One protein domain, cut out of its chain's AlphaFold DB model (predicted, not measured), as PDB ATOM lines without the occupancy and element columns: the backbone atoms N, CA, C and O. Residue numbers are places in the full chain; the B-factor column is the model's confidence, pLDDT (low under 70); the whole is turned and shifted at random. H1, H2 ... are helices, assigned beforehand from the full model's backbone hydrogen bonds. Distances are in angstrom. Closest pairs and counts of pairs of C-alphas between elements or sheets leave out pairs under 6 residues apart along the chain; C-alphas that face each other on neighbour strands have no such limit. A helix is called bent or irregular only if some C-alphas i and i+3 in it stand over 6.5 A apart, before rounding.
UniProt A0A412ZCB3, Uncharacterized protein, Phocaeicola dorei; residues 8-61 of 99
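AT A GLANCE: This is residues 8 to 61 of the 99 residues of an uncharacterized protein of Phocaeicola dorei (UniProt A0A412ZCB3). One long helix, H3, makes the longest axis, and a small helical hairpin of two short helices, H1 and H2, sits off one side of its first part, with the link of residues 28 to 36 running back through the space between them. The other end of H3, residues 52 to 61, sticks out as a bare arm. The printed part has 54 residues with three named helices, in the order H1, H2, H3, and no named strand, and its class is all helix. It is only just loose, close to compact, with a radius of gyration of the C-alphas of 12.4 A, and the C-alphas span 36 by 23 by 18 A, an elongated outline.

HOW THE PARTS SIT: H1, residues 9 to 17, and H2, residues 20 to 27, touch, with 4 pairs of C-alphas within 8 A. Their closest C-alphas are those of Val 15 and Gln 23, 5.6 A apart. Their lines stand at a shallow tilt of 32 degrees, and they run opposite ways. Their centres are 11.4 A apart, and a tight link of 2 residues joins them in a helical hairpin. H3, residues 37 to 61, touches no helix: H1 and H3 are apart, and H2 and H3 are apart too, though they follow each other along the chain. In H1, H2 and H3 every O i to N i+4 pair is within hydrogen-bond range.

IN THESE COORDINATES: After Thr 8, H1 begins at C-alpha 9, at (35.774, 35.787, 27.311), and runs 12.4 A from Ala 9 to Phe 17. H2 has 8 residues, Arg 20 to Val 27, and measures 10.4 A from first to last C-alpha. H3 is the longest helix, with 25 residues from Gly 37 to Val 61 and 35.5 A between its first and last C-alphas. Its C-alpha 37 is at (44.282, 33.226, 23.640), and its C-alpha 61 is at (23.417, 7.654, 10.618). None of the three helices is bent or irregular.

THE WHOLE: The two C-alphas farthest apart are those of Lys 34 and Lys 60, at 37.2 A, and the first and last printed C-alphas, Thr 8 and Val 61, are 34.0 A apart. Residues 52 to 61, which belong to H3, stand free. The body without them has 44 residues, spans 23 by 20 by 19 A and has a radius of gyration of 9.8 A. The printed part has no cut, and no link is long: the one from H2 to H3, with 9 residues, is short. The mean pLDDT of the printed part of this predicted model is 95.3, and no printed residue is under 70.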
ATOM      1  N   THR A   8      30.984  35.364  26.358       93.12
ATOM      2  CA  THR A   8      32.028  36.317  26.755       93.12
ATOM      3  C   THR A   8      33.351  35.601  27.036       93.12
ATOM      4  O   THR A   8      33.398  34.410  27.352       93.12
ATOM      5  N   ALA A   9      34.466  36.336  26.959       94.19
ATOM      6  CA  ALA A   9      35.774  35.787  27.311       94.19
ATOM      7  C   ALA A   9      35.824  35.318  28.777       94.19
ATOM      8  O   ALA A   9      36.410  34.279  29.059       94.19
ATOM      9  N   GLN A  10      35.190  36.048  29.701       95.12
ATOM     10  CA  GLN A  10      35.155  35.685  31.121       95.12
ATOM     11  C   GLN A  10      34.446  34.344  31.345       95.12
ATOM     12  O   GLN A  10      35.013  33.466  31.994       95.12
ATOM     13  N   GLU A  11      33.252  34.168  30.775       93.50
ATOM     14  CA  GLU A  11      32.484  32.918  30.873       93.50
ATOM     15  C   GLU A  11      33.257  31.749  30.264       93.50
ATOM     16  O   GLU A  11      33.383  30.688  30.873       93.50
ATOM     17  N   PHE A  12      33.849  31.951  29.083       94.94
ATOM     18  CA  PHE A  12      34.639  30.903  28.451       94.94
ATOM     19  C   PHE A  12      35.851  30.508  29.304       94.94
ATOM     20  O   PHE A  12      36.124  29.322  29.467       94.94
ATOM     21  N   ILE A  13      36.567  31.466  29.900       96.12
ATOM     22  CA  ILE A  13      37.715  31.153  30.759       96.12
ATOM     23  C   ILE A  13      37.284  30.446  32.054       96.12
ATOM     24  O   ILE A  13      37.989  29.540  32.492       96.12
ATOM     25  N   GLN A  14      36.116  30.749  32.626       95.19
ATOM     26  CA  GLN A  14      35.570  29.952  33.736       95.19
ATOM     27  C   GLN A  14      35.385  28.482  33.332       95.19
ATOM     28  O   GLN A  14      35.790  27.584  34.068       95.19
ATOM     29  N   VAL A  15      34.884  28.227  32.119       94.56
ATOM     30  CA  VAL A  15      34.808  26.871  31.553       94.56
ATOM     31  C   VAL A  15      36.206  26.271  31.340       94.56
ATOM     32  O   VAL A  15      36.401  25.081  31.590       94.56
ATOM     33  N   VAL A  16      37.211  27.062  30.943       95.50
ATOM     34  CA  VAL A  16      38.610  26.596  30.813       95.50
ATOM     35  C   VAL A  16      39.177  26.073  32.141       95.50
ATOM     36  O   VAL A  16      39.903  25.079  32.148       95.50
ATOM     37  N   PHE A  17      38.827  26.713  33.256       96.31
ATOM     38  CA  PHE A  17      39.281  26.339  34.599       96.31
ATOM     39  C   PHE A  17      38.378  25.322  35.315       96.31
ATOM     40  O   PHE A  17      38.744  24.846  36.391       96.31
ATOM     41  N   SER A  18      37.230  24.972  34.731       95.31
ATOM     42  CA  SER A  18      36.331  23.939  35.258       95.31
ATOM     43  C   SER A  18      36.953  22.537  35.200       95.31
ATOM     44  O   SER A  18      38.007  22.311  34.590       95.31
ATOM     45  N   ASN A  19      36.311  21.559  35.845       94.75
ATOM     46  CA  ASN A  19      36.793  20.184  35.752       94.75
ATOM     47  C   ASN A  19      36.575  19.604  34.337       94.75
ATOM     48  O   ASN A  19      35.803  20.115  33.526       94.75
ATOM     49  N   ARG A  20      37.265  18.499  34.022       91.00
ATOM     50  CA  ARG A  20      37.225  17.900  32.674       91.00
ATOM     51  C   ARG A  20      35.818  17.513  32.220       91.00
ATOM     52  O   ARG A  20      35.539  17.606  31.026       91.00
ATOM     53  N   GLN A  21      34.967  17.063  33.140       93.00
ATOM     54  CA  GLN A  21      33.609  16.640  32.810       93.00
ATOM     55  C   GLN A  21      32.732  17.849  32.482       93.00
ATOM     56  O   GLN A  21      32.083  17.862  31.441       93.00
ATOM     57  N   GLU A  22      32.763  18.880  33.325       92.50
ATOM     58  CA  GLU A  22      32.047  20.143  33.108       92.50
ATOM     59  C   GLU A  22      32.450  20.783  31.784       92.50
ATOM     60  O   GLU A  22      31.595  21.107  30.960       92.50
ATOM     61  N   GLN A  23      33.752  20.863  31.517       93.88
ATOM     62  CA  GLN A  23      34.235  21.403  30.256       93.88
ATOM     63  C   GLN A  23      33.778  20.566  29.056       93.88
ATOM     64  O   GLN A  23      33.320  21.120  28.055       93.88
ATOM     65  N   SER A  24      33.854  19.234  29.144       92.31
ATOM     66  CA  SER A  24      33.386  18.355  28.069       92.31
ATOM     67  C   SER A  24      31.884  18.493  27.819       92.31
ATOM     68  O   SER A  24      31.461  18.367  26.674       92.31
ATOM     69  N   ASN A  25      31.082  18.775  28.845       91.25
ATOM     70  CA  ASN A  25      29.644  18.988  28.688       91.25
ATOM     71  C   ASN A  25      29.327  20.281  27.918       91.25
ATOM     72  O   ASN A  25      28.333  20.324  27.200       91.25
ATOM     73  N   VAL A  26      30.163  21.318  28.046       89.69
ATOM     74  CA  VAL A  26      29.937  22.617  27.386       89.69
ATOM     75  C   VAL A  26      30.542  22.655  25.986       89.69
ATOM     76  O   VAL A  26      29.883  23.048  25.030       89.69
ATOM     77  N   VAL A  27      31.814  22.269  25.852       89.69
ATOM     78  CA  VAL A  27      32.578  22.471  24.608       89.69
ATOM     79  C   VAL A  27      33.057  21.172  23.968       89.69
ATOM     80  O   VAL A  27      33.818  21.232  23.004       89.69
ATOM     81  N   GLY A  28      32.652  20.005  24.489       90.31
ATOM     82  CA  GLY A  28      32.887  18.662  23.926       90.31
ATOM     83  C   GLY A  28      34.335  18.146  23.959       90.31
ATOM     84  O   GLY A  28      34.585  16.969  23.682       90.31
ATOM     85  N   LYS A  29      35.309  19.010  24.269       90.88
ATOM     86  CA  LYS A  29      36.753  18.721  24.291       90.88
ATOM     87  C   LYS A  29      37.476  19.585  25.323       90.88
ATOM     88  O   LYS A  29      36.878  20.438  25.963       90.88
ATOM     89  N   TRP A  30      38.781  19.345  25.474       93.25
ATOM     90  CA  TRP A  30      39.593  19.984  26.504       93.25
ATOM     91  C   TRP A  30      40.354  21.236  26.030       93.25
ATOM     92  O   TRP A  30      41.108  21.183  25.051       93.25
ATOM     93  N   PHE A  31      40.263  22.322  26.795       96.25
ATOM     94  CA  PHE A  31      41.112  23.513  26.748       96.25
ATOM     95  C   PHE A  31      41.922  23.610  28.037       96.25
ATOM     96  O   PHE A  31      41.410  23.398  29.132       96.25
ATOM     97  N   SER A  32      43.207  23.910  27.904       94.31
ATOM     98  CA  SER A  32      44.132  24.006  29.024       94.31
ATOM     99  C   SER A  32      44.210  25.447  29.529       94.31
ATOM    100  O   SER A  32      44.418  26.350  28.719       94.31
ATOM    101  N   PRO A  33      44.197  25.677  30.854       94.81
ATOM    102  CA  PRO A  33      44.412  27.010  31.427       94.81
ATOM    103  C   PRO A  33      45.826  27.562  31.173       94.81
ATOM    104  O   PRO A  33      46.103  28.716  31.475       94.81
ATOM    105  N   LYS A  34      46.733  26.740  30.628       96.44
ATOM    106  CA  LYS A  34      48.093  27.139  30.235       96.44
ATOM    107  C   LYS A  34      48.187  27.628  28.782       96.44
ATOM    108  O   LYS A  34      49.265  28.041  28.368       96.44
ATOM    109  N   GLU A  35      47.119  27.507  27.991       96.50
ATOM    110  CA  GLU A  35      47.101  27.952  26.592       96.50
ATOM    111  C   GLU A  35      46.934  29.476  26.501       96.50
ATOM    112  O   GLU A  35      46.210  30.091  27.281       96.50
ATOM    113  N   THR A  36      47.580  30.094  25.514       97.88
ATOM    114  CA  THR A  36      47.344  31.504  25.181       97.88
ATOM    115  C   THR A  36      46.008  31.680  24.456       97.88
ATOM    116  O   THR A  36      45.458  30.734  23.887       97.88
ATOM    117  N   GLY A  37      45.505  32.918  24.390       97.44
ATOM    118  CA  GLY A  37      44.282  33.226  23.640       97.44
ATOM    119  C   GLY A  37      44.334  32.794  22.166       97.44
ATOM    120  O   GLY A  37      43.346  32.289  21.638       97.44
ATOM    121  N   GLU A  38      45.492  32.911  21.508       98.38
ATOM    122  CA  GLU A  38      45.660  32.485  20.108       98.38
ATOM    123  C   GLU A  38      45.628  30.958  19.958       98.38
ATOM    124  O   GLU A  38      44.987  30.423  19.048       98.38
ATOM    125  N   GLN A  39      46.263  30.236  20.888       98.12
ATOM    126  CA  GLN A  39      46.210  28.773  20.932       98.12
ATOM    127  C   GLN A  39      44.777  28.287  21.159       98.12
ATOM    128  O   GLN A  39      44.305  27.408  20.436       98.12
ATOM    129  N   ILE A  40      44.057  28.919  22.091       97.19
ATOM    130  CA  ILE A  40      42.635  28.666  22.344       97.19
ATOM    131  C   ILE A  40      41.816  28.877  21.066       97.19
ATOM    132  O   ILE A  40      41.084  27.975  20.661       97.19
ATOM    133  N   LYS A  41      41.960  30.020  20.377       96.88
ATOM    134  CA  LYS A  41      41.204  30.304  19.142       96.88
ATOM    135  C   LYS A  41      41.513  29.306  18.029       96.88
ATOM    136  O   LYS A  41      40.597  28.839  17.352       96.88
ATOM    137  N   THR A  42      42.781  28.953  17.846       98.12
ATOM    138  CA  THR A  42      43.205  27.959  16.849       98.12
ATOM    139  C   THR A  42      42.588  26.592  17.135       98.12
ATOM    140  O   THR A  42      42.033  25.944  16.244       98.12
ATOM    141  N   LYS A  43      42.615  26.168  18.399       96.81
ATOM    142  CA  LYS A  43      42.039  24.899  18.838       96.81
ATOM    143  C   LYS A  43      40.515  24.885  18.707       96.81
ATOM    144  O   LYS A  43      39.969  23.910  18.201       96.81
ATOM    145  N   ALA A  44      39.844  25.980  19.068       95.75
ATOM    146  CA  ALA A  44      38.402  26.133  18.912       95.75
ATOM    147  C   ALA A  44      37.968  26.007  17.443       95.75
ATOM    148  O   ALA A  44      37.037  25.262  17.153       95.75
ATOM    149  N   LYS A  45      38.689  26.636  16.501       97.12
ATOM    150  CA  LYS A  45      38.437  26.475  15.055       97.12
ATOM    151  C   LYS A  45      38.560  25.017  14.609       97.12
ATOM    152  O   LYS A  45      37.692  24.512  13.900       97.12
ATOM    153  N   LYS A  46      39.615  24.323  15.051       96.56
ATOM    154  CA  LYS A  46      39.813  22.895  14.753       96.56
ATOM    155  C   LYS A  46      38.675  22.039  15.311       96.56
ATOM    156  O   LYS A  46      38.197  21.133  14.636       96.56
ATOM    157  N   TYR A  47      38.246  22.311  16.540       95.44
ATOM    158  CA  TYR A  47      37.139  21.593  17.164       95.44
ATOM    159  C   TYR A  47      35.820  21.849  16.450       95.44
ATOM    160  O   TYR A  47      35.116  20.887  16.170       95.44
ATOM    161  N   LEU A  48      35.535  23.091  16.061       95.44
ATOM    162  CA  LEU A  48      34.342  23.426  15.291       95.44
ATOM    163  C   LEU A  48      34.273  22.644  13.972       95.44
ATOM    164  O   LEU A  48      33.254  22.020  13.696       95.44
ATOM    165  N   ALA A  49      35.372  22.600  13.210       96.44
ATOM    166  CA  ALA A  49      35.437  21.819  11.974       96.44
ATOM    167  C   ALA A  49      35.191  20.317  12.222       96.44
ATOM    168  O   ALA A  49      34.451  19.664  11.488       96.44
ATOM    169  N   ASN A  50      35.761  19.765  13.298       95.44
ATOM    170  CA  ASN A  50      35.520  18.372  13.671       95.44
ATOM    171  C   ASN A  50      34.062  18.124  14.075       95.44
ATOM    172  O   ASN A  50      33.498  17.108  13.685       95.44
ATOM    173  N   TYR A  51      33.441  19.036  14.827       95.25
ATOM    174  CA  TYR A  51      32.036  18.912  15.210       95.25
ATOM    175  C   TYR A  51      31.110  18.967  14.008       95.25
ATOM    176  O   TYR A  51      30.198  18.156  13.939       95.25
ATOM    177  N   GLN A  52      31.375  19.834  13.033       96.19
ATOM    178  CA  GLN A  52      30.618  19.856  11.780       96.19
ATOM    179  C   GLN A  52      30.698  18.507  11.053       96.19
ATOM    180  O   GLN A  52      29.677  17.984  10.613       96.19
ATOM    181  N   ASN A  53      31.885  17.892  11.007       97.12
ATOM    182  CA  ASN A  53      32.049  16.554  10.433       97.12
ATOM    183  C   ASN A  53      31.293  15.479  11.231       97.12
ATOM    184  O   ASN A  53      30.634  14.628  10.635       97.12
ATOM    185  N   TYR A  54      31.365  15.511  12.567       95.25
ATOM    186  CA  TYR A  54      30.644  14.563  13.422       95.25
ATOM    187  C   TYR A  54      29.128  14.706  13.294       95.25
ATOM    188  O   TYR A  54      28.447  13.696  13.147       95.25
ATOM    189  N   VAL A  55      28.611  15.937  13.306       96.62
ATOM    190  CA  VAL A  55      27.187  16.229  13.106       96.62
ATOM    191  C   VAL A  55      26.747  15.717  11.741       96.62
ATOM    192  O   VAL A  55      25.827  14.916  11.689       96.62
ATOM    193  N   SER A  56      27.466  16.049  10.663       97.88
ATOM    194  CA  SER A  56      27.122  15.574   9.315       97.88
ATOM    195  C   SER A  56      27.122  14.046   9.195       97.88
ATOM    196  O   SER A  56      26.301  13.468   8.483       97.88
ATOM    197  N   TYR A  57      28.037  13.360   9.884       98.12
ATOM    198  CA  TYR A  57      28.042  11.900   9.914       98.12
ATOM    199  C   TYR A  57      26.845  11.347  10.693       98.12
ATOM    200  O   TYR A  57      26.151  10.467  10.189       98.12
ATOM    201  N   LEU A  58      26.571  11.874  11.890       98.25
ATOM    202  CA  LEU A  58      25.438  11.440  12.709       98.25
ATOM    203  C   LEU A  58      24.099  11.727  12.027       98.25
ATOM    204  O   LEU A  58      23.231  10.867  12.051       98.25
ATOM    205  N   GLU A  59      23.959  12.868  11.352       98.25
ATOM    206  CA  GLU A  59      22.802  13.197  10.514       98.25
ATOM    207  C   GLU A  59      22.556  12.138   9.439       98.25
ATOM    208  O   GLU A  59      21.409  11.829   9.149       98.25
ATOM    209  N   LYS A  60      23.604  11.534   8.868       98.12
ATOM    210  CA  LYS A  60      23.449  10.411   7.932       98.12
ATOM    211  C   LYS A  60      23.087   9.119   8.655       98.12
ATOM    212  O   LYS A  60      22.239   8.382   8.169       98.12
ATOM    213  N   VAL A  61      23.699   8.853   9.811       97.94
ATOM    214  CA  VAL A  61      23.417   7.654  10.618       97.94
ATOM    215  C   VAL A  61      21.960   7.617  11.075       97.94
ATOM    216  O   VAL A  61      21.335   6.571  10.976       97.94
TER     217      VAL A  61